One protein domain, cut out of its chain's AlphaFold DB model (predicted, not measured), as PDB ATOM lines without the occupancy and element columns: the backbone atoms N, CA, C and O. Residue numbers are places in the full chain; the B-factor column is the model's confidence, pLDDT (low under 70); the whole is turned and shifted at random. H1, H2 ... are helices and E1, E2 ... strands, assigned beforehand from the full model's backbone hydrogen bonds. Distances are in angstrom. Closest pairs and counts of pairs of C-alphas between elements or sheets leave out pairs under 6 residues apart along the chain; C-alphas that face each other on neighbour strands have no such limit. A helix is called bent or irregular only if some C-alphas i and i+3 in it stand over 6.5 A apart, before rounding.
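This is residues 79 to 232 of the 353 residues of the protein "Hypothetical protein" of Amorphochlora amoebiformis (UniProt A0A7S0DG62). A rounded body of crossed helices is gathered round the short helix H8, with H1, H2 and H9 packed together at one end and H4, H5 and H6 toward the other. The long, kinked helix H3 joins these groups by packing on H2, H4 and H6, while H7 packs on residues 151 to 155 of H4, and a tiny ladder of two antiparallel strands, E1 and E2, sits among H1, H3, H4 and H7. The printed part has 154 residues, with nine named helices and two named strands in the order H1 H2 H3 E1 H4 H5 H6 H7 E2 H8 H9; the class is mostly helix. It is compact, with a radius of gyration of the C-alphas of 14.9 A and spans of 44 by 35 by 34 A.

H1, residues 83 to 94, begins at C-alpha 83 (-28.526, 2.407, 26.302) and is 16.7 A long. H2, residues 97 to 107, measures 15.5 A. H3, residues 109 to 134, measures 31.1 A, with a kink of 71 degrees near residue 117. E1 is residues 148 to 150. H4, residues 151 to 166, measures 22.3 A. H5 is residues 168 to 173 and H6 residues 176 to 181. H7, residues 188 to 198, measures 14.8 A. E2 is residues 205 to 207 and H8 residues 208 to 215. H9, residues 222 to 230, ends at C-alpha 230 (-38.697, -1.556, 33.817). H3, H5 and H6 are irregular: C-alphas 111 and 114 are 7.7 A apart, 169 and 172 8.0 A, and 177 and 180 8.1 A.

H2 is the hub and touches H1, H3, H8 and H9. H2 and H3 form a helical hairpin at a shallow tilt of 14 degrees, opposite ways; their closest C-alphas, Leu 105 and Val 112, are 6.9 A apart. H2 touches H8 at a steep tilt of 50 degrees, closest at C-alphas Gln 100 and Ile 209, 5.4 A. H9 touches H1 about perpendicular, at 83 degrees, closest at C-alphas Gly 85 and Val 226, 5.8 A. H3 touches H4 with residues 122 to 134 alone, closest at C-alphas Ala 130 and Phe 157, 5.5 A. H3 touches H6 at C-alphas Gln 115 and Phe 178, 6.1 A, their closest. H4 and H5 only just touch, and only at the corner, with 3 pairs of C-alphas within 8 A. H4 and H8 are apart. E1 and E2 are antiparallel at 151 degrees; N 149 and O 206 are 2.9 A apart, within hydrogen-bond range. Every O i to N i+4 pair is within hydrogen-bond range in H1, H2, H4, H8 and H9; the counts are 16 of 22 in H3, 6 of 7 in H7 and 0 of 2 in H5 and in H6, each of which has 2 of 3 O i to N i+3 pairs within range.

The two C-alphas farthest apart, Glu 83 and Ser 168, are 46.2 A apart. The printed part has no cut. The link from H3 to E1, residues 135 to 147, is long. The mean pLDDT of the printed part is 97.2, and no printed residue is under 70.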
ATOM      1  N   GLU A  79     -37.275  11.763  22.856       81.25
ATOM      2  CA  GLU A  79     -36.216  11.926  23.853       81.25
ATOM      3  C   GLU A  79     -35.240  10.750  23.691       81.25
ATOM      4  O   GLU A  79     -35.667   9.606  23.506       81.25
ATOM      5  N   LYS A  80     -33.932  11.027  23.680       90.12
ATOM      6  CA  LYS A  80     -32.933   9.968  23.520       90.12
ATOM      7  C   LYS A  80     -32.984   9.061  24.746       90.12
ATOM      8  O   LYS A  80     -32.607   9.489  25.831       90.12
ATOM      9  N   LEU A  81     -33.429   7.824  24.545       94.69
ATOM     10  CA  LEU A  81     -33.308   6.768  25.544       94.69
ATOM     11  C   LEU A  81     -31.825   6.511  25.834       94.69
ATOM     12  O   LEU A  81     -30.989   6.577  24.927       94.69
ATOM     13  N   ASP A  82     -31.511   6.207  27.089       96.31
ATOM     14  CA  ASP A  82     -30.209   5.657  27.444       96.31
ATOM     15  C   ASP A  82     -30.042   4.240  26.865       96.31
ATOM     16  O   ASP A  82     -30.969   3.641  26.312       96.31
ATOM     17  N   GLU A  83     -28.826   3.697  26.929       96.94
ATOM     18  CA  GLU A  83     -28.526   2.407  26.302       96.94
ATOM     19  C   GLU A  83     -29.355   1.263  26.906       96.94
ATOM     20  O   GLU A  83     -29.862   0.406  26.179       96.94
ATOM     21  N   GLU A  84     -29.521   1.257  28.230       97.62
ATOM     22  CA  GLU A  84     -30.321   0.253  28.931       97.62
ATOM     23  C   GLU A  84     -31.805   0.371  28.569       97.62
ATOM     24  O   GLU A  84     -32.437  -0.626  28.204       97.62
ATOM     25  N   GLY A  85     -32.344   1.590  28.571       97.00
ATOM     26  CA  GLY A  85     -33.716   1.870  28.195       97.00
ATOM     27  C   GLY A  85     -34.019   1.522  26.745       97.00
ATOM     28  O   GLY A  85     -35.061   0.930  26.465       97.00
ATOM     29  N   LEU A  86     -33.096   1.795  25.818       96.50
ATOM     30  CA  LEU A  86     -33.232   1.400  24.417       96.50
ATOM     31  C   LEU A  86     -33.205  -0.127  24.250       96.50
ATOM     32  O   LEU A  86     -34.002  -0.673  23.485       96.50
ATOM     33  N   ARG A  87     -32.338  -0.840  24.983       97.94
ATOM     34  CA  ARG A  87     -32.313  -2.315  24.989       97.94
ATOM     35  C   ARG A  87     -33.626  -2.893  25.516       97.94
ATOM     36  O   ARG A  87     -34.181  -3.797  24.890       97.94
ATOM     37  N   PHE A  88     -34.140  -2.363  26.625       97.62
ATOM     38  CA  PHE A  88     -35.435  -2.765  27.171       97.62
ATOM     39  C   PHE A  88     -36.573  -2.467  26.186       97.62
ATOM     40  O   PHE A  88     -37.415  -3.328  25.930       97.62
ATOM     41  N   PHE A  89     -36.576  -1.278  25.583       97.81
ATOM     42  CA  PHE A  89     -37.574  -0.887  24.595       97.81
ATOM     43  C   PHE A  89     -37.584  -1.842  23.396       97.81
ATOM     44  O   PHE A  89     -38.639  -2.361  23.040       97.81
ATOM     45  N   ASN A  90     -36.410  -2.156  22.841       98.00
ATOM     46  CA  ASN A  90     -36.258  -3.126  21.754       98.00
ATOM     47  C   ASN A  90     -36.757  -4.522  22.144       98.00
ATOM     48  O   ASN A  90     -37.453  -5.172  21.369       98.00
ATOM     49  N   HIS A  91     -36.476  -4.964  23.374       98.19
ATOM     50  CA  HIS A  91     -37.018  -6.225  23.870       98.19
ATOM     51  C   HIS A  91     -38.553  -6.231  23.843       98.19
ATOM     52  O   HIS A  91     -39.147  -7.203  23.379       98.19
ATOM     53  N   VAL A  92     -39.202  -5.153  24.301       98.12
ATOM     54  CA  VAL A  92     -40.667  -5.033  24.272       98.12
ATOM     55  C   VAL A  92     -41.189  -4.998  22.835       98.12
ATOM     56  O   VAL A  92     -42.161  -5.694  22.536       98.12
ATOM     57  N   THR A  93     -40.559  -4.245  21.927       98.31
ATOM     58  CA  THR A  93     -41.008  -4.149  20.525       98.31
ATOM     59  C   THR A  93     -40.905  -5.479  19.770       98.31
ATOM     60  O   THR A  93     -41.649  -5.691  18.813       98.31
ATOM     61  N   ASP A  94     -40.059  -6.407  20.220       98.31
ATOM     62  CA  ASP A  94     -39.939  -7.757  19.657       98.31
ATOM     63  C   ASP A  94     -40.946  -8.771  20.235       98.31
ATOM     64  O   ASP A  94     -41.127  -9.859  19.677       98.31
ATOM     65  N   GLN A  95     -41.657  -8.434  21.317       98.00
ATOM     66  CA  GLN A  95     -42.729  -9.278  21.857       98.00
ATOM     67  C   GLN A  95     -43.957  -9.292  20.935       98.00
ATOM     68  O   GLN A  95     -44.080  -8.501  20.000       98.00
ATOM     69  N   LYS A  96     -44.921 -10.184  21.192       98.19
ATOM     70  CA  LYS A  96     -46.168 -10.232  20.413       98.19
ATOM     71  C   LYS A  96     -46.964  -8.938  20.605       98.19
ATOM     72  O   LYS A  96     -46.968  -8.374  21.696       98.19
ATOM     73  N   PHE A  97     -47.757  -8.539  19.608       98.50
ATOM     74  CA  PHE A  97     -48.602  -7.336  19.708       98.50
ATOM     75  C   PHE A  97     -49.468  -7.265  20.985       98.50
ATOM     76  O   PHE A  97     -49.668  -6.188  21.533       98.50
ATOM     77  N   SER A  98     -49.996  -8.393  21.481       98.19
ATOM     78  CA  SER A  98     -50.765  -8.399  22.739       98.19
ATOM     79  C   SER A  98     -49.904  -8.101  23.961       98.19
ATOM     80  O   SER A  98     -50.355  -7.386  24.845       98.19
ATOM     81  N   ASP A  99     -48.682  -8.626  24.005       97.88
ATOM     82  CA  ASP A  99     -47.771  -8.445  25.137       97.88
ATOM     83  C   ASP A  99     -47.279  -6.990  25.180       97.88
ATOM     84  O   ASP A  99     -47.305  -6.357  26.232       97.88
ATOM     85  N   GLN A 100     -47.000  -6.403  24.009       98.38
ATOM     86  CA  GLN A 100     -46.742  -4.967  23.856       98.38
ATOM     87  C   GLN A 100     -47.903  -4.100  24.364       98.38
ATOM     88  O   GLN A 100     -47.696  -3.124  25.086       98.38
ATOM     89  N   ALA A 101     -49.142  -4.452  24.004       98.50
ATOM     90  CA  ALA A 101     -50.325  -3.727  24.459       98.50
ATOM     91  C   ALA A 101     -50.534  -3.856  25.976       98.50
ATOM     92  O   ALA A 101     -50.908  -2.881  26.624       98.50
ATOM     93  N   ILE A 102     -50.267  -5.032  26.550       98.00
ATOM     94  CA  ILE A 102     -50.319  -5.259  27.997       98.00
ATOM     95  C   ILE A 102     -49.258  -4.416  28.713       98.00
ATOM     96  O   ILE A 102     -49.593  -3.745  29.687       98.00
ATOM     97  N   ALA A 103     -48.018  -4.391  28.212       97.75
ATOM     98  CA  ALA A 103     -46.947  -3.566  28.770       97.75
ATOM     99  C   ALA A 103     -47.339  -2.079  28.785       97.75
ATOM    100  O   ALA A 103     -47.239  -1.419  29.820       97.75
ATOM    101  N   PHE A 104     -47.888  -1.573  27.673       98.12
ATOM    102  CA  PHE A 104     -48.430  -0.214  27.600       98.12
ATOM    103  C   PHE A 104     -49.539   0.032  28.633       98.12
ATOM    104  O   PHE A 104     -49.509   1.020  29.367       98.12
ATOM    105  N   LEU A 105     -50.524  -0.869  28.704       97.69
ATOM    106  CA  LEU A 105     -51.666  -0.727  29.604       97.69
ATOM    107  C   LEU A 105     -51.254  -0.780  31.077       97.69
ATOM    108  O   LEU A 105     -51.856  -0.072  31.873       97.69
ATOM    109  N   ASN A 106     -50.253  -1.576  31.456       96.38
ATOM    110  CA  ASN A 106     -49.751  -1.599  32.833       96.38
ATOM    111  C   ASN A 106     -48.990  -0.318  33.194       96.38
ATOM    112  O   ASN A 106     -49.137   0.190  34.306       96.38
ATOM    113  N   ALA A 107     -48.215   0.232  32.255       96.19
ATOM    114  CA  ALA A 107     -47.485   1.479  32.466       96.19
ATOM    115  C   ALA A 107     -48.424   2.695  32.603       96.19
ATOM    116  O   ALA A 107     -48.173   3.586  33.416       96.19
ATOM    117  N   TYR A 108     -49.526   2.720  31.851       96.75
ATOM    118  CA  TYR A 108     -50.400   3.896  31.731       96.75
ATOM    119  C   TYR A 108     -51.854   3.640  32.155       96.75
ATOM    120  O   TYR A 108     -52.768   4.333  31.706       96.75
ATOM    121  N   TRP A 109     -52.121   2.640  33.003       95.44
ATOM    122  CA  TRP A 109     -53.494   2.223  33.329       95.44
ATOM    123  C   TRP A 109     -54.380   3.371  33.834       95.44
ATOM    124  O   TRP A 109     -55.555   3.464  33.474       95.44
ATOM    125  N   HIS A 110     -53.824   4.264  34.655       95.00
ATOM    126  CA  HIS A 110     -54.566   5.381  35.235       95.00
ATOM    127  C   HIS A 110     -55.007   6.408  34.184       95.00
ATOM    128  O   HIS A 110     -56.064   7.018  34.331       95.00
ATOM    129  N   GLU A 111     -54.220   6.575  33.124       96.06
ATOM    130  CA  GLU A 111     -54.461   7.515  32.038       96.06
ATOM    131  C   GLU A 111     -55.273   6.885  30.892       96.06
ATOM    132  O   GLU A 111     -56.158   7.537  30.334       96.06
ATOM    133  N   VAL A 112     -55.019   5.611  30.557       97.38
ATOM    134  CA  VAL A 112     -55.596   4.935  29.376       97.38
ATOM    135  C   VAL A 112     -56.582   3.817  29.674       97.38
ATOM    136  O   VAL A 112     -57.141   3.258  28.732       97.38
ATOM    137  N   GLY A 113     -56.845   3.472  30.935       96.25
ATOM    138  CA  GLY A 113     -57.721   2.342  31.277       96.25
ATOM    139  C   GLY A 113     -59.119   2.443  30.648       96.25
ATOM    140  O   GLY A 113     -59.681   1.443  30.210       96.25
ATOM    141  N   SER A 114     -59.646   3.662  30.485       96.69
ATOM    142  CA  SER A 114     -60.924   3.925  29.797       96.69
ATOM    143  C   SER A 114     -60.894   3.661  28.283       96.69
ATOM    144  O   SER A 114     -61.943   3.501  27.662       96.69
ATOM    145  N   GLN A 115     -59.702   3.596  27.688       98.06
ATOM    146  CA  GLN A 115     -59.456   3.351  26.264       98.06
ATOM    147  C   GLN A 115     -59.141   1.878  25.967       98.06
ATOM    148  O   GLN A 115     -59.029   1.494  24.800       98.06
ATOM    149  N   ALA A 116     -59.001   1.038  27.001       97.94
ATOM    150  CA  ALA A 116     -58.548  -0.344  26.868       97.94
ATOM    151  C   ALA A 116     -59.427  -1.166  25.906       97.94
ATOM    152  O   ALA A 116     -58.906  -1.895  25.060       97.94
ATOM    153  N   ASP A 117     -60.751  -0.973  25.940       98.19
ATOM    154  CA  ASP A 117     -61.679  -1.644  25.020       98.19
ATOM    155  C   ASP A 117     -61.423  -1.301  23.550       98.19
ATOM    156  O   ASP A 117     -61.516  -2.188  22.697       98.19
ATOM    157  N   PHE A 118     -61.087  -0.044  23.244       98.50
ATOM    158  CA  PHE A 118     -60.722   0.370  21.889       98.50
ATOM    159  C   PHE A 118     -59.382  -0.245  21.480       98.50
ATOM    160  O   PHE A 118     -59.255  -0.777  20.376       98.50
ATOM    161  N   ILE A 119     -58.387  -0.211  22.376       98.62
ATOM    162  CA  ILE A 119     -57.063  -0.798  22.128       98.62
ATOM    163  C   ILE A 119     -57.205  -2.284  21.781       98.62
ATOM    164  O   ILE A 119     -56.671  -2.720  20.764       98.62
ATOM    165  N   TYR A 120     -57.972  -3.041  22.568       98.62
ATOM    166  CA  TYR A 120     -58.197  -4.471  22.353       98.62
ATOM    167  C   TYR A 120     -59.067  -4.759  21.122       98.62
ATOM    168  O   TYR A 120     -58.710  -5.572  20.273       98.62
ATOM    169  N   SER A 121     -60.229  -4.113  21.016       98.25
ATOM    170  CA  SER A 121     -61.256  -4.517  20.043       98.25
ATOM    171  C   SER A 121     -61.042  -3.912  18.656       98.25
ATOM    172  O   SER A 121     -61.579  -4.433  17.684       98.25
ATOM    173  N   VAL A 122     -60.299  -2.805  18.559       98.56
ATOM    174  CA  VAL A 122     -60.129  -2.050  17.312       98.56
ATOM    175  C   VAL A 122     -58.664  -1.998  16.899       98.56
ATOM    176  O   VAL A 122     -58.315  -2.510  15.835       98.56
ATOM    177  N   ALA A 123     -57.792  -1.406  17.721       98.44
ATOM    178  CA  ALA A 123     -56.401  -1.185  17.326       98.44
ATOM    179  C   ALA A 123     -55.630  -2.506  17.176       98.44
ATOM    180  O   ALA A 123     -55.062  -2.768  16.118       98.44
ATOM    181  N   TRP A 124     -55.671  -3.364  18.200       98.56
ATOM    182  CA  TRP A 124     -55.011  -4.670  18.206       98.56
ATOM    183  C   TRP A 124     -55.515  -5.575  17.084       98.56
ATOM    184  O   TRP A 124     -54.728  -6.218  16.389       98.56
ATOM    185  N   ASP A 125     -56.832  -5.609  16.878       98.38
ATOM    186  CA  ASP A 125     -57.432  -6.417  15.824       98.38
ATOM    187  C   ASP A 125     -57.015  -5.933  14.431       98.38
ATOM    188  O   ASP A 125     -56.589  -6.735  13.598       98.38
ATOM    189  N   THR A 126     -57.004  -4.615  14.209       98.56
ATOM    190  CA  THR A 126     -56.531  -4.023  12.949       98.56
ATOM    191  C   THR A 126     -55.041  -4.298  12.711       98.56
ATOM    192  O   THR A 126     -54.664  -4.603  11.580       98.56
ATOM    193  N   PHE A 127     -54.207  -4.269  13.760       98.25
ATOM    194  CA  PHE A 127     -52.782  -4.631  13.697       98.25
ATOM    195  C   PHE A 127     -52.584  -6.079  13.235       98.25
ATOM    196  O   PHE A 127     -51.871  -6.328  12.264       98.25
ATOM    197  N   LYS A 128     -53.272  -7.032  13.881       98.31
ATOM    198  CA  LYS A 128     -53.223  -8.449  13.486       98.31
ATOM    199  C   LYS A 128     -53.671  -8.632  12.041       98.31
ATOM    200  O   LYS A 128     -53.031  -9.367  11.304       98.31
ATOM    201  N   TYR A 129     -54.751  -7.968  11.623       98.38
ATOM    202  CA  TYR A 129     -55.241  -8.068  10.249       98.38
ATOM    203  C   TYR A 129     -54.246  -7.518   9.221       98.38
ATOM    204  O   TYR A 129     -54.120  -8.101   8.146       98.38
ATOM    205  N   ALA A 130     -53.547  -6.423   9.531       98.50
ATOM    206  CA  ALA A 130     -52.507  -5.878   8.664       98.50
ATOM    207  C   ALA A 130     -51.323  -6.852   8.520       98.50
ATOM    208  O   ALA A 130     -50.910  -7.146   7.401       98.50
ATOM    209  N   ASP A 131     -50.849  -7.428   9.628       98.62
ATOM    210  CA  ASP A 131     -49.774  -8.433   9.622       98.62
ATOM    211  C   ASP A 131     -50.200  -9.738   8.922       98.62
ATOM    212  O   ASP A 131     -49.471 -10.289   8.102       98.62
ATOM    213  N   MET A 132     -51.424 -10.214   9.176       98.44
ATOM    214  CA  MET A 132     -52.016 -11.359   8.476       98.44
ATOM    215  C   MET A 132     -52.044 -11.140   6.963       98.44
ATOM    216  O   MET A 132     -51.676 -12.044   6.214       98.44
ATOM    217  N   HIS A 133     -52.451  -9.948   6.517       98.19
ATOM    218  CA  HIS A 133     -52.477  -9.587   5.103       98.19
ATOM    219  C   HIS A 133     -51.069  -9.588   4.496       98.19
ATOM    220  O   HIS A 133     -50.865 -10.203   3.454       98.19
ATOM    221  N   ALA A 134     -50.092  -8.977   5.174       98.31
ATOM    222  CA  ALA A 134     -48.695  -8.969   4.735       98.31
ATOM    223  C   ALA A 134     -48.115 -10.388   4.581       98.31
ATOM    224  O   ALA A 134     -47.348 -10.655   3.662       98.31
ATOM    225  N   ARG A 135     -48.532 -11.322   5.444       98.31
ATOM    226  CA  ARG A 135     -48.091 -12.727   5.428       98.31
ATOM    227  C   ARG A 135     -48.943 -13.649   4.547       98.31
ATOM    228  O   ARG A 135     -48.704 -14.853   4.535       98.31
ATOM    229  N   GLY A 136     -49.973 -13.136   3.870       98.06
ATOM    230  CA  GLY A 136     -50.899 -13.955   3.075       98.06
ATOM    231  C   GLY A 136     -51.737 -14.948   3.899       98.06
ATOM    232  O   GLY A 136     -52.170 -15.982   3.388       98.06
ATOM    233  N   ILE A 137     -51.968 -14.670   5.186       97.81
ATOM    234  CA  ILE A 137     -52.726 -15.536   6.095       97.81
ATOM    235  C   ILE A 137     -54.187 -15.081   6.140       97.81
ATOM    236  O   ILE A 137     -54.523 -14.062   6.730       97.81
ATOM    237  N   ASN A 138     -55.087 -15.891   5.585       96.44
ATOM    238  CA  ASN A 138     -56.515 -15.549   5.516       96.44
ATOM    239  C   ASN A 138     -57.321 -15.925   6.774       96.44
ATOM    240  O   ASN A 138     -58.402 -15.388   7.005       96.44
ATOM    241  N   TYR A 139     -56.815 -16.850   7.594       95.06
ATOM    242  CA  TYR A 139     -57.552 -17.403   8.732       95.06
ATOM    243  C   TYR A 139     -56.846 -17.118  10.054       95.06
ATOM    244  O   TYR A 139     -55.694 -17.502  10.243       95.06
ATOM    245  N   VAL A 140     -57.571 -16.527  11.008       94.12
ATOM    246  CA  VAL A 140     -57.036 -16.152  12.333       94.12
ATOM    247  C   VAL A 140     -56.479 -17.360  13.094       94.12
ATOM    248  O   VAL A 140     -55.470 -17.250  13.777       94.12
ATOM    249  N   HIS A 141     -57.077 -18.542  12.949       94.31
ATOM    250  CA  HIS A 141     -56.578 -19.755  13.606       94.31
ATOM    251  C   HIS A 141     -55.256 -20.280  13.007       94.31
ATOM    252  O   HIS A 141     -54.607 -21.119  13.616       94.31
ATOM    253  N   LYS A 142     -54.839 -19.806  11.827       95.94
ATOM    254  CA  LYS A 142     -53.518 -20.110  11.244       95.94
ATOM    255  C   LYS A 142     -52.492 -19.019  11.536       95.94
ATOM    256  O   LYS A 142     -51.321 -19.161  11.199       95.94
ATOM    257  N   TYR A 143     -52.930 -17.915  12.131       97.38
ATOM    258  CA  TYR A 143     -52.090 -16.765  12.378       97.38
ATOM    259  C   TYR A 143     -51.277 -16.953  13.662       97.38
ATOM    260  O   TYR A 143     -51.825 -17.064  14.760       97.38
ATOM    261  N   LYS A 144     -49.949 -16.968  13.512       97.19
ATOM    262  CA  LYS A 144     -49.009 -16.769  14.615       97.19
ATOM    263  C   LYS A 144     -48.736 -15.275  14.717       97.19
ATOM    264  O   LYS A 144     -48.224 -14.684  13.773       97.19
ATOM    265  N   GLN A 145     -49.096 -14.699  15.856       97.31
ATOM    266  CA  GLN A 145     -49.013 -13.264  16.085       97.31
ATOM    267  C   GLN A 145     -47.601 -12.711  15.860       97.31
ATOM    268  O   GLN A 145     -46.631 -13.290  16.354       97.31
ATOM    269  N   GLY A 146     -47.517 -11.610  15.114       98.00
ATOM    270  CA  GLY A 146     -46.294 -10.849  14.886       98.00
ATOM    271  C   GLY A 146     -45.975  -9.852  16.004       98.00
ATOM    272  O   GLY A 146     -46.677  -9.781  17.019       98.00
ATOM    273  N   SER A 147     -44.901  -9.095  15.785       98.38
ATOM    274  CA  SER A 147     -44.342  -8.103  16.714       98.38
ATOM    275  C   SER A 147     -44.258  -6.695  16.115       98.38
ATOM    276  O   SER A 147     -44.506  -5.713  16.813       98.38
ATOM    277  N   LYS A 148     -43.973  -6.577  14.811       98.44
ATOM    278  CA  LYS A 148     -43.763  -5.300  14.111       98.44
ATOM    279  C   LYS A 148     -44.361  -5.327  12.705       98.44
ATOM    280  O   LYS A 148     -44.587  -6.402  12.147       98.44
ATOM    281  N   LEU A 149     -44.621  -4.147  12.144       98.44
ATOM    282  CA  LEU A 149     -45.070  -3.945  10.764       98.44
ATOM    283  C   LEU A 149     -44.050  -3.096  10.003       98.44
ATOM    284  O   LEU A 149     -43.670  -2.037  10.483       98.44
ATOM    285  N   GLU A 150     -43.668  -3.483   8.787       98.19
ATOM    286  CA  GLU A 150     -42.929  -2.582   7.887       98.19
ATOM    287  C   GLU A 150     -43.757  -1.327   7.567       98.19
ATOM    288  O   GLU A 150     -44.988  -1.380   7.576       98.19
ATOM    289  N   PHE A 151     -43.126  -0.198   7.228       97.75
ATOM    290  CA  PHE A 151     -43.836   1.078   7.031       97.75
ATOM    291  C   PHE A 151     -44.973   1.048   6.000       97.75
ATOM    292  O   PHE A 151     -45.988   1.716   6.207       97.75
ATOM    293  N   ASP A 152     -44.855   0.282   4.915       98.12
ATOM    294  CA  ASP A 152     -45.946   0.150   3.937       98.12
ATOM    295  C   ASP A 152     -47.150  -0.601   4.523       98.12
ATOM    296  O   ASP A 152     -48.303  -0.230   4.290       98.12
ATOM    297  N   ILE A 153     -46.896  -1.593   5.376       98.44
ATOM    298  CA  ILE A 153     -47.940  -2.308   6.114       98.44
ATOM    299  C   ILE A 153     -48.482  -1.447   7.266       98.44
ATOM    300  O   ILE A 153     -49.684  -1.453   7.529       98.44
ATOM    301  N   GLY A 154     -47.634  -0.642   7.911       98.19
ATOM    302  CA  GLY A 154     -48.036   0.354   8.901       98.19
ATOM    303  C   GLY A 154     -48.960   1.422   8.308       98.19
ATOM    304  O   GLY A 154     -49.972   1.780   8.915       98.19
ATOM    305  N   LEU A 155     -48.686   1.881   7.083       98.19
ATOM    306  CA  LEU A 155     -49.586   2.751   6.322       98.19
ATOM    307  C   LEU A 155     -50.944   2.071   6.091       98.19
ATOM    308  O   LEU A 155     -51.978   2.659   6.417       98.19
ATOM    309  N   TYR A 156     -50.944   0.823   5.607       98.31
ATOM    310  CA  TYR A 156     -52.166   0.037   5.413       98.31
ATOM    311  C   TYR A 156     -52.974  -0.117   6.713       98.31
ATOM    312  O   TYR A 156     -54.201   0.023   6.707       98.31
ATOM    313  N   PHE A 157     -52.299  -0.346   7.844       98.56
ATOM    314  CA  PHE A 157     -52.920  -0.388   9.167       98.56
ATOM    315  C   PHE A 157     -53.685   0.910   9.482       98.56
ATOM    316  O   PHE A 157     -54.871   0.848   9.816       98.56
ATOM    317  N   TYR A 158     -53.060   2.084   9.328       98.56
ATOM    318  CA  TYR A 158     -53.709   3.370   9.620       98.56
ATOM    319  C   TYR A 158     -54.892   3.661   8.692       98.56
ATOM    320  O   TYR A 158     -55.932   4.146   9.149       98.56
ATOM    321  N   GLU A 159     -54.758   3.367   7.397       98.19
ATOM    322  CA  GLU A 159     -55.846   3.528   6.430       98.19
ATOM    323  C   GLU A 159     -57.036   2.637   6.791       98.19
ATOM    324  O   GLU A 159     -58.183   3.097   6.816       98.19
ATOM    325  N   ARG A 160     -56.767   1.375   7.144       98.25
ATOM    326  CA  ARG A 160     -57.791   0.420   7.569       98.25
ATOM    327  C   ARG A 160     -58.451   0.835   8.882       98.25
ATOM    328  O   ARG A 160     -59.672   0.733   8.982       98.25
ATOM    329  N   LEU A 161     -57.688   1.356   9.841       98.31
ATOM    330  CA  LEU A 161     -58.211   1.872  11.108       98.31
ATOM    331  C   LEU A 161     -59.148   3.070  10.876       98.31
ATOM    332  O   LEU A 161     -60.272   3.096  11.379       98.31
ATOM    333  N   CYS A 162     -58.730   4.035  10.050       98.31
ATOM    334  CA  CYS A 162     -59.564   5.182   9.685       98.31
ATOM    335  C   CYS A 162     -60.827   4.746   8.930       98.31
ATOM    336  O   CYS A 162     -61.919   5.249   9.207       98.31
ATOM    337  N   LYS A 163     -60.700   3.788   8.001       98.25
ATOM    338  CA  LYS A 163     -61.831   3.221   7.257       98.25
ATOM    339  C   LYS A 163     -62.828   2.537   8.188       98.25
ATOM    340  O   LYS A 163     -64.014   2.833   8.096       98.25
ATOM    341  N   PHE A 164     -62.354   1.689   9.103       98.19
ATOM    342  CA  PHE A 164     -63.191   1.008  10.093       98.19
ATOM    343  C   PHE A 164     -64.035   2.012  10.881       98.19
ATOM    344  O   PHE A 164     -65.248   1.849  10.989       98.19
ATOM    345  N   LEU A 165     -63.420   3.090  11.369       97.81
ATOM    346  CA  LEU A 165     -64.137   4.136  12.094       97.81
ATOM    347  C   LEU A 165     -65.093   4.908  11.179       97.81
ATOM    348  O   LEU A 165     -66.156   5.333  11.621       97.81
ATOM    349  N   GLY A 166     -64.760   5.077   9.899       97.31
ATOM    350  CA  GLY A 166     -65.617   5.671   8.870       97.31
ATOM    351  C   GLY A 166     -66.980   4.990   8.695       97.31
ATOM    352  O   GLY A 166     -67.942   5.661   8.326       97.31
ATOM    353  N   GLU A 167     -67.086   3.697   8.999       97.94
ATOM    354  CA  GLU A 167     -68.295   2.896   8.788       97.94
ATOM    355  C   GLU A 167     -69.391   3.183   9.834       97.94
ATOM    356  O   GLU A 167     -69.152   3.205  11.042       97.94
ATOM    357  N   SER A 168     -70.640   3.340   9.382       97.81
ATOM    358  CA  SER A 168     -71.787   3.692  10.240       97.81
ATOM    359  C   SER A 168     -72.090   2.654  11.328       97.81
ATOM    360  O   SER A 168     -72.481   3.019  12.439       97.81
ATOM    361  N   LYS A 169     -71.858   1.365  11.045       98.00
ATOM    362  CA  LYS A 169     -72.007   0.254  12.005       98.00
ATOM    363  C   LYS A 169     -70.998   0.292  13.164       98.00
ATOM    364  O   LYS A 169     -71.189  -0.410  14.150       98.00
ATOM    365  N   ASN A 170     -69.946   1.102  13.047       98.06
ATOM    366  CA  ASN A 170     -68.874   1.230  14.034       98.06
ATOM    367  C   ASN A 170     -68.945   2.556  14.805       98.06
ATOM    368  O   ASN A 170     -67.983   2.936  15.471       98.06
ATOM    369  N   LYS A 171     -70.079   3.268  14.739       97.62
ATOM    370  CA  LYS A 171     -70.265   4.576  15.383       97.62
ATOM    371  C   LYS A 171     -69.963   4.576  16.886       97.62
ATOM    372  O   LYS A 171     -69.417   5.562  17.359       97.62
ATOM    373  N   GLN A 172     -70.193   3.466  17.601       97.88
ATOM    374  CA  GLN A 172     -69.872   3.340  19.032       97.88
ATOM    375  C   GLN A 172     -68.378   3.514  19.359       97.88
ATOM    376  O   GLN A 172     -68.002   3.769  20.502       97.88
ATOM    377  N   TRP A 173     -67.501   3.344  18.364       98.00
ATOM    378  CA  TRP A 173     -66.058   3.532  18.513       98.00
ATOM    379  C   TRP A 173     -65.614   4.970  18.237       98.00
ATOM    380  O   TRP A 173     -64.469   5.305  18.514       98.00
ATOM    381  N   LYS A 174     -66.515   5.815  17.718       97.19
ATOM    382  CA  LYS A 174     -66.338   7.267  17.545       97.19
ATOM    383  C   LYS A 174     -66.936   8.080  18.691       97.19
ATOM    384  O   LYS A 174     -66.894   9.308  18.654       97.19
ATOM    385  N   ASP A 175     -67.526   7.403  19.671       96.00
ATOM    386  CA  ASP A 175     -68.075   8.045  20.853       96.00
ATOM    387  C   ASP A 175     -66.989   8.841  21.584       96.00
ATOM    388  O   ASP A 175     -65.804   8.504  21.565       96.00
ATOM    389  N   GLU A 176     -67.417   9.878  22.294       96.44
ATOM    390  CA  GLU A 176     -66.540  10.775  23.048       96.44
ATOM    391  C   GLU A 176     -65.648  10.048  24.064       96.44
ATOM    392  O   GLU A 176     -64.509  10.457  24.293       96.44
ATOM    393  N   LYS A 177     -66.116   8.910  24.593       96.88
ATOM    394  CA  LYS A 177     -65.318   8.027  25.458       96.88
ATOM    395  C   LYS A 177     -64.005   7.572  24.821       96.88
ATOM    396  O   LYS A 177     -63.076   7.294  25.564       96.88
ATOM    397  N   PHE A 178     -63.923   7.502  23.490       98.00
ATOM    398  CA  PHE A 178     -62.740   7.067  22.745       98.00
ATOM    399  C   PHE A 178     -62.111   8.192  21.920       98.00
ATOM    400  O   PHE A 178     -61.409   7.930  20.940       98.00
ATOM    401  N   ALA A 179     -62.369   9.455  22.277       97.81
ATOM    402  CA  ALA A 179     -61.888  10.612  21.524       97.81
ATOM    403  C   ALA A 179     -60.355  10.631  21.381       97.81
ATOM    404  O   ALA A 179     -59.843  10.946  20.309       97.81
ATOM    405  N   VAL A 180     -59.623  10.240  22.430       97.75
ATOM    406  CA  VAL A 180     -58.149  10.194  22.419       97.75
ATOM    407  C   VAL A 180     -57.587   9.025  21.602       97.75
ATOM    408  O   VAL A 180     -56.439   9.085  21.172       97.75
ATOM    409  N   SER A 181     -58.384   7.988  21.336       98.31
ATOM    410  CA  SER A 181     -57.994   6.847  20.498       98.31
ATOM    411  C   SER A 181     -58.268   7.053  19.006       98.31
ATOM    412  O   SER A 181     -57.958   6.171  18.204       98.31
ATOM    413  N   GLN A 182     -58.872   8.177  18.606       98.31
ATOM    414  CA  GLN A 182     -59.185   8.414  17.199       98.31
ATOM    415  C   GLN A 182     -57.896   8.691  16.401       98.31
ATOM    416  O   GLN A 182     -57.150   9.617  16.743       98.31
ATOM    417  N   PRO A 183     -57.630   7.948  15.312       97.88
ATOM    418  CA  PRO A 183     -56.508   8.229  14.436       97.88
ATOM    419  C   PRO A 183     -56.784   9.477  13.597       97.88
ATOM    420  O   PRO A 183     -57.926   9.840  13.301       97.88
ATOM    421  N   LYS A 184     -55.710  10.110  13.132       97.31
ATOM    422  CA  LYS A 184     -55.792  11.212  12.174       97.31
ATOM    423  C   LYS A 184     -55.751  10.672  10.743       97.31
ATOM    424  O   LYS A 184     -54.821   9.963  10.377       97.31
ATOM    425  N   LEU A 185     -56.708  11.040   9.894       96.56
ATOM    426  CA  LEU A 185     -56.618  10.718   8.466       96.56
ATOM    427  C   LEU A 185     -55.561  11.608   7.796       96.56
ATOM    428  O   LEU A 185     -55.574  12.827   7.967       96.56
ATOM    429  N   MET A 186     -54.635  11.005   7.050       97.62
ATOM    430  CA  MET A 186     -53.510  11.692   6.405       97.62
ATOM    431  C   MET A 186     -53.228  11.067   5.037       97.62
ATOM    432  O   MET A 186     -53.642   9.942   4.770       97.62
ATOM    433  N   THR A 187     -52.533  11.793   4.162       98.19
ATOM    434  CA  THR A 187     -52.067  11.236   2.884       98.19
ATOM    435  C   THR A 187     -50.937  10.235   3.120       98.19
ATOM    436  O   THR A 187     -50.221  10.336   4.117       98.19
ATOM    437  N   ALA A 188     -50.715   9.313   2.179       97.44
ATOM    438  CA  ALA A 188     -49.634   8.326   2.270       97.44
ATOM    439  C   ALA A 188     -48.254   8.968   2.507       97.44
ATOM    440  O   ALA A 188     -47.490   8.513   3.353       97.44
ATOM    441  N   VAL A 189     -47.956  10.077   1.815       97.31
ATOM    442  CA  VAL A 189     -46.688  10.811   1.976       97.31
ATOM    443  C   VAL A 189     -46.559  11.394   3.384       97.31
ATOM    444  O   VAL A 189     -45.511  11.260   4.012       97.31
ATOM    445  N   ALA A 190     -47.618  12.026   3.899       98.06
ATOM    446  CA  ALA A 190     -47.601  12.607   5.238       98.06
ATOM    447  C   ALA A 190     -47.506  11.520   6.322       98.06
ATOM    448  O   ALA A 190     -46.720  11.662   7.253       98.06
ATOM    449  N   ARG A 191     -48.233  10.408   6.157       97.88
ATOM    450  CA  ARG A 191     -48.188   9.263   7.071       97.88
ATOM    451  C   ARG A 191     -46.808   8.609   7.092       97.88
ATOM    452  O   ARG A 191     -46.313   8.335   8.172       97.88
ATOM    453  N   LYS A 192     -46.142   8.418   5.946       96.44
ATOM    454  CA  LYS A 192     -44.766   7.884   5.906       96.44
ATOM    455  C   LYS A 192     -43.752   8.796   6.602       96.44
ATOM    456  O   LYS A 192     -42.834   8.295   7.240       96.44
ATOM    457  N   LYS A 193     -43.908  10.122   6.500       96.81
ATOM    458  CA  LYS A 193     -43.080  11.070   7.268       96.81
ATOM    459  C   LYS A 193     -43.330  10.947   8.770       96.81
ATOM    460  O   LYS A 193     -42.384  10.993   9.538       96.81
ATOM    461  N   GLU A 194     -44.585  10.772   9.172       97.12
ATOM    462  CA  GLU A 194     -44.965  10.593  10.576       97.12
ATOM    463  C   GLU A 194     -44.517   9.236  11.136       97.12
ATOM    464  O   GLU A 194     -44.077   9.183  12.273       97.12
ATOM    465  N   LEU A 195     -44.537   8.160  10.339       96.88
ATOM    466  CA  LEU A 195     -44.024   6.842  10.741       96.88
ATOM    467  C   LEU A 195     -42.542   6.892  11.126       96.88
ATOM    468  O   LEU A 195     -42.166   6.275  12.109       96.88
ATOM    469  N   ARG A 196     -41.732   7.713  10.446       96.69
ATOM    470  CA  ARG A 196     -40.327   7.951  10.835       96.69
ATOM    471  C   ARG A 196     -40.167   8.663  12.183       96.69
ATOM    472  O   ARG A 196     -39.074   8.664  12.723       96.69
ATOM    473  N   LEU A 197     -41.210   9.337  12.673       95.44
ATOM    474  CA  LEU A 197     -41.227   9.937  14.013       95.44
ATOM    475  C   LEU A 197     -41.755   8.957  15.066       95.44
ATOM    476  O   LEU A 197     -41.475   9.131  16.245       95.44
ATOM    477  N   ILE A 198     -42.583   7.999  14.640       96.19
ATOM    478  CA  ILE A 198     -43.159   6.951  15.488       96.19
ATOM    479  C   ILE A 198     -42.121   5.865  15.775       96.19
ATOM    480  O   ILE A 198     -42.123   5.343  16.879       96.19
ATOM    481  N   ASP A 199     -41.275   5.557  14.793       97.31
ATOM    482  CA  ASP A 199     -40.139   4.635  14.876       97.31
ATOM    483  C   ASP A 199     -39.072   5.195  15.833       97.31
ATOM    484  O   ASP A 199     -38.274   6.063  15.471       97.31
ATOM    485  N   VAL A 200     -39.125   4.759  17.093       96.19
ATOM    486  CA  VAL A 200     -38.288   5.285  18.184       96.19
ATOM    487  C   VAL A 200     -36.881   4.696  18.121       96.19
ATOM    488  O   VAL A 200     -35.913   5.365  18.484       96.19
ATOM    489  N   ASN A 201     -36.768   3.437  17.692       96.62
ATOM    490  CA  ASN A 201     -35.508   2.698  17.636       96.62
ATOM    491  C   ASN A 201     -34.844   2.719  16.243       96.62
ATOM    492  O   ASN A 201     -33.765   2.147  16.085       96.62
ATOM    493  N   PHE A 202     -35.441   3.422  15.276       96.75
ATOM    494  CA  PHE A 202     -34.959   3.618  13.906       96.75
ATOM    495  C   PHE A 202     -34.789   2.310  13.115       96.75
ATOM    496  O   PHE A 202     -33.889   2.202  12.274       96.75
ATOM    497  N   ASP A 203     -35.641   1.309  13.367       97.31
ATOM    498  CA  ASP A 203     -35.581   0.004  12.695       97.31
ATOM    499  C   ASP A 203     -36.386  -0.058  11.377       97.31
ATOM    500  O   ASP A 203     -36.367  -1.072  10.675       97.31
ATOM    501  N   ASN A 204     -37.008   1.058  10.968       97.69
ATOM    502  CA  ASN A 204     -37.911   1.189   9.815       97.69
ATOM    503  C   ASN A 204     -39.147   0.280   9.884       97.69
ATOM    504  O   ASN A 204     -39.788  -0.015   8.863       97.69
ATOM    505  N   GLN A 205     -39.495  -0.164  11.084       98.25
ATOM    506  CA  GLN A 205     -40.711  -0.893  11.372       98.25
ATOM    507  C   GLN A 205     -41.534  -0.109  12.397       98.25
ATOM    508  O   GLN A 205     -41.147   0.937  12.901       98.25
ATOM    509  N   MET A 206     -42.762  -0.557  12.605       98.25
ATOM    510  CA  MET A 206     -43.680   0.015  13.574       98.25
ATOM    511  C   MET A 206     -44.196  -1.112  14.454       98.25
ATOM    512  O   MET A 206     -44.985  -1.961  14.018       98.25
ATOM    513  N   ALA A 207     -43.762  -1.109  15.702       98.62
ATOM    514  CA  ALA A 207     -44.312  -1.942  16.750       98.62
ATOM    515  C   ALA A 207     -45.676  -1.402  17.214       98.62
ATOM    516  O   ALA A 207     -46.014  -0.223  17.062       98.62
ATOM    517  N   MET A 208     -46.487  -2.263  17.828       98.62
ATOM    518  CA  MET A 208     -47.754  -1.827  18.419       98.62
ATOM    519  C   MET A 208     -47.522  -0.868  19.591       98.62
ATOM    520  O   MET A 208     -48.288   0.082  19.745       98.62
ATOM    521  N   ILE A 209     -46.470  -1.076  20.388       98.69
ATOM    522  CA  ILE A 209     -46.116  -0.163  21.483       98.69
ATOM    523  C   ILE A 209     -45.809   1.251  20.970       98.69
ATOM    524  O   ILE A 209     -46.316   2.216  21.533       98.69
ATOM    525  N   GLU A 210     -45.091   1.396  19.857       98.12
ATOM    526  CA  GLU A 210     -44.778   2.702  19.257       98.12
ATOM    527  C   GLU A 210     -46.035   3.420  18.766       98.12
ATOM    528  O   GLU A 210     -46.243   4.600  19.061       98.12
ATOM    529  N   TYR A 211     -46.932   2.686  18.095       98.44
ATOM    530  CA  TYR A 211     -48.255   3.197  17.740       98.44
ATOM    531  C   TYR A 211     -49.012   3.713  18.974       98.44
ATOM    532  O   TYR A 211     -49.571   4.810  18.934       98.44
ATOM    533  N   LEU A 212     -49.035   2.947  20.072       98.56
ATOM    534  CA  LEU A 212     -49.749   3.326  21.293       98.56
ATOM    535  C   LEU A 212     -49.128   4.567  21.945       98.56
ATOM    536  O   LEU A 212     -49.854   5.516  22.237       98.56
ATOM    537  N   LEU A 213     -47.804   4.606  22.116       97.88
ATOM    538  CA  LEU A 213     -47.111   5.772  22.672       97.88
ATOM    539  C   LEU A 213     -47.392   7.025  21.841       97.88
ATOM    540  O   LEU A 213     -47.704   8.072  22.401       97.88
ATOM    541  N   TYR A 214     -47.371   6.914  20.511       97.69
ATOM    542  CA  TYR A 214     -47.652   8.048  19.640       97.69
ATOM    543  C   TYR A 214     -49.122   8.484  19.669       97.69
ATOM    544  O   TYR A 214     -49.419   9.683  19.743       97.69
ATOM    545  N   GLN A 215     -50.065   7.538  19.619       98.12
ATOM    546  CA  GLN A 215     -51.502   7.824  19.668       98.12
ATOM    547  C   GLN A 215     -51.883   8.513  20.987       98.12
ATOM    548  O   GLN A 215     -52.687   9.444  20.982       98.12
ATOM    549  N   TYR A 216     -51.255   8.109  22.092       97.69
ATOM    550  CA  TYR A 216     -51.508   8.620  23.439       97.69
ATOM    551  C   TYR A 216     -50.419   9.583  23.947       97.69
ATOM    552  O   TYR A 216     -50.261   9.787  25.152       97.69
ATOM    553  N   ARG A 217     -49.709  10.246  23.025       96.75
ATOM    554  CA  ARG A 217     -48.563  11.123  23.325       96.75
ATOM    555  C   ARG A 217     -48.848  12.346  24.201       96.75
ATOM    556  O   ARG A 217     -47.928  13.061  24.574       96.75
ATOM    557  N   GLU A 218     -50.115  12.631  24.511       95.00
ATOM    558  CA  GLU A 218     -50.458  13.694  25.468       95.00
ATOM    559  C   GLU A 218     -49.996  13.379  26.899       95.00
ATOM    560  O   GLU A 218     -49.853  14.300  27.701       95.00
ATOM    561  N   PHE A 219     -49.803  12.099  27.222       95.12
ATOM    562  CA  PHE A 219     -49.385  11.641  28.550       95.12
ATOM    563  C   PHE A 219     -48.455  10.415  28.513       95.12
ATOM    564  O   PHE A 219     -47.996   9.994  29.570       95.12
ATOM    565  N   ALA A 220     -48.163   9.856  27.334       96.31
ATOM    566  CA  ALA A 220     -47.224   8.754  27.154       96.31
ATOM    567  C   ALA A 220     -46.048   9.162  26.255       96.31
ATOM    568  O   ALA A 220     -46.230   9.851  25.256       96.31
ATOM    569  N   ASN A 221     -44.840   8.719  26.582       96.69
ATOM    570  CA  ASN A 221     -43.670   8.846  25.713       96.69
ATOM    571  C   ASN A 221     -42.705   7.664  25.962       96.69
ATOM    572  O   ASN A 221     -42.912   6.923  26.929       96.69
ATOM    573  N   PRO A 222     -41.695   7.436  25.101       97.44
ATOM    574  CA  PRO A 222     -40.787   6.296  25.243       97.44
ATOM    575  C   PRO A 222     -39.977   6.296  26.545       97.44
ATOM    576  O   PRO A 222     -39.916   5.266  27.208       97.44
ATOM    577  N   SER A 223     -39.416   7.438  26.945       96.31
ATOM    578  CA  SER A 223     -38.587   7.584  28.155       96.31
ATOM    579  C   SER A 223     -39.373   7.277  29.440       96.31
ATOM    580  O   SER A 223     -39.000   6.420  30.248       96.31
ATOM    581  N   ASP A 224     -40.554   7.887  29.575       95.56
ATOM    582  CA  ASP A 224     -41.492   7.652  30.677       95.56
ATOM    583  C   ASP A 224     -41.993   6.202  30.677       95.56
ATOM    584  O   ASP A 224     -42.092   5.579  31.733       95.56
ATOM    585  N   PHE A 225     -42.255   5.629  29.496       96.75
ATOM    586  CA  PHE A 225     -42.666   4.232  29.375       96.75
ATOM    587  C   PHE A 225     -41.593   3.284  29.901       96.75
ATOM    588  O   PHE A 225     -41.918   2.421  30.710       96.75
ATOM    589  N   VAL A 226     -40.340   3.456  29.474       97.12
ATOM    590  CA  VAL A 226     -39.206   2.639  29.921       97.12
ATOM    591  C   VAL A 226     -39.081   2.707  31.443       97.12
ATOM    592  O   VAL A 226     -39.080   1.667  32.099       97.12
ATOM    593  N   THR A 227     -39.111   3.911  32.019       95.81
ATOM    594  CA  THR A 227     -39.011   4.109  33.474       95.81
ATOM    595  C   THR A 227     -40.142   3.397  34.222       95.81
ATOM    596  O   THR A 227     -39.915   2.713  35.224       95.81
ATOM    597  N   ARG A 228     -41.383   3.514  33.731       95.00
ATOM    598  CA  ARG A 228     -42.536   2.845  34.344       95.00
ATOM    599  C   ARG A 228     -42.468   1.331  34.188       95.00
ATOM    600  O   ARG A 228     -42.705   0.623  35.162       95.00
ATOM    601  N   ALA A 229     -42.162   0.834  32.995       96.06
ATOM    602  CA  ALA A 229     -42.254  -0.578  32.649       96.06
ATOM    603  C   ALA A 229     -41.074  -1.408  33.178       96.06
ATOM    604  O   ALA A 229     -41.294  -2.536  33.604       96.06
ATOM    605  N   MET A 230     -39.857  -0.857  33.239       95.25
ATOM    606  CA  MET A 230     -38.697  -1.556  33.817       95.25
ATOM    607  C   MET A 230     -38.870  -1.860  35.309       95.25
ATOM    608  O   MET A 230     -38.291  -2.810  35.820       95.25
ATOM    609  N   SER A 231     -39.694  -1.080  36.015       91.00
ATOM    610  CA  SER A 231     -39.998  -1.317  37.432       91.00
ATOM    611  C   SER A 231     -41.047  -2.415  37.677       91.00
ATOM    612  O   SER A 231     -41.387  -2.693  38.830       91.00
ATOM    613  N   GLN A 232     -41.605  -3.004  36.613       89.62
ATOM    614  CA  GLN A 232     -42.752  -3.906  36.682       89.62
ATOM    615  C   GLN A 232     -42.387  -5.327  36.263       89.62
ATOM    616  O   GLN A 232     -42.252  -5.630  35.081       89.62
TER     617      GLN A 232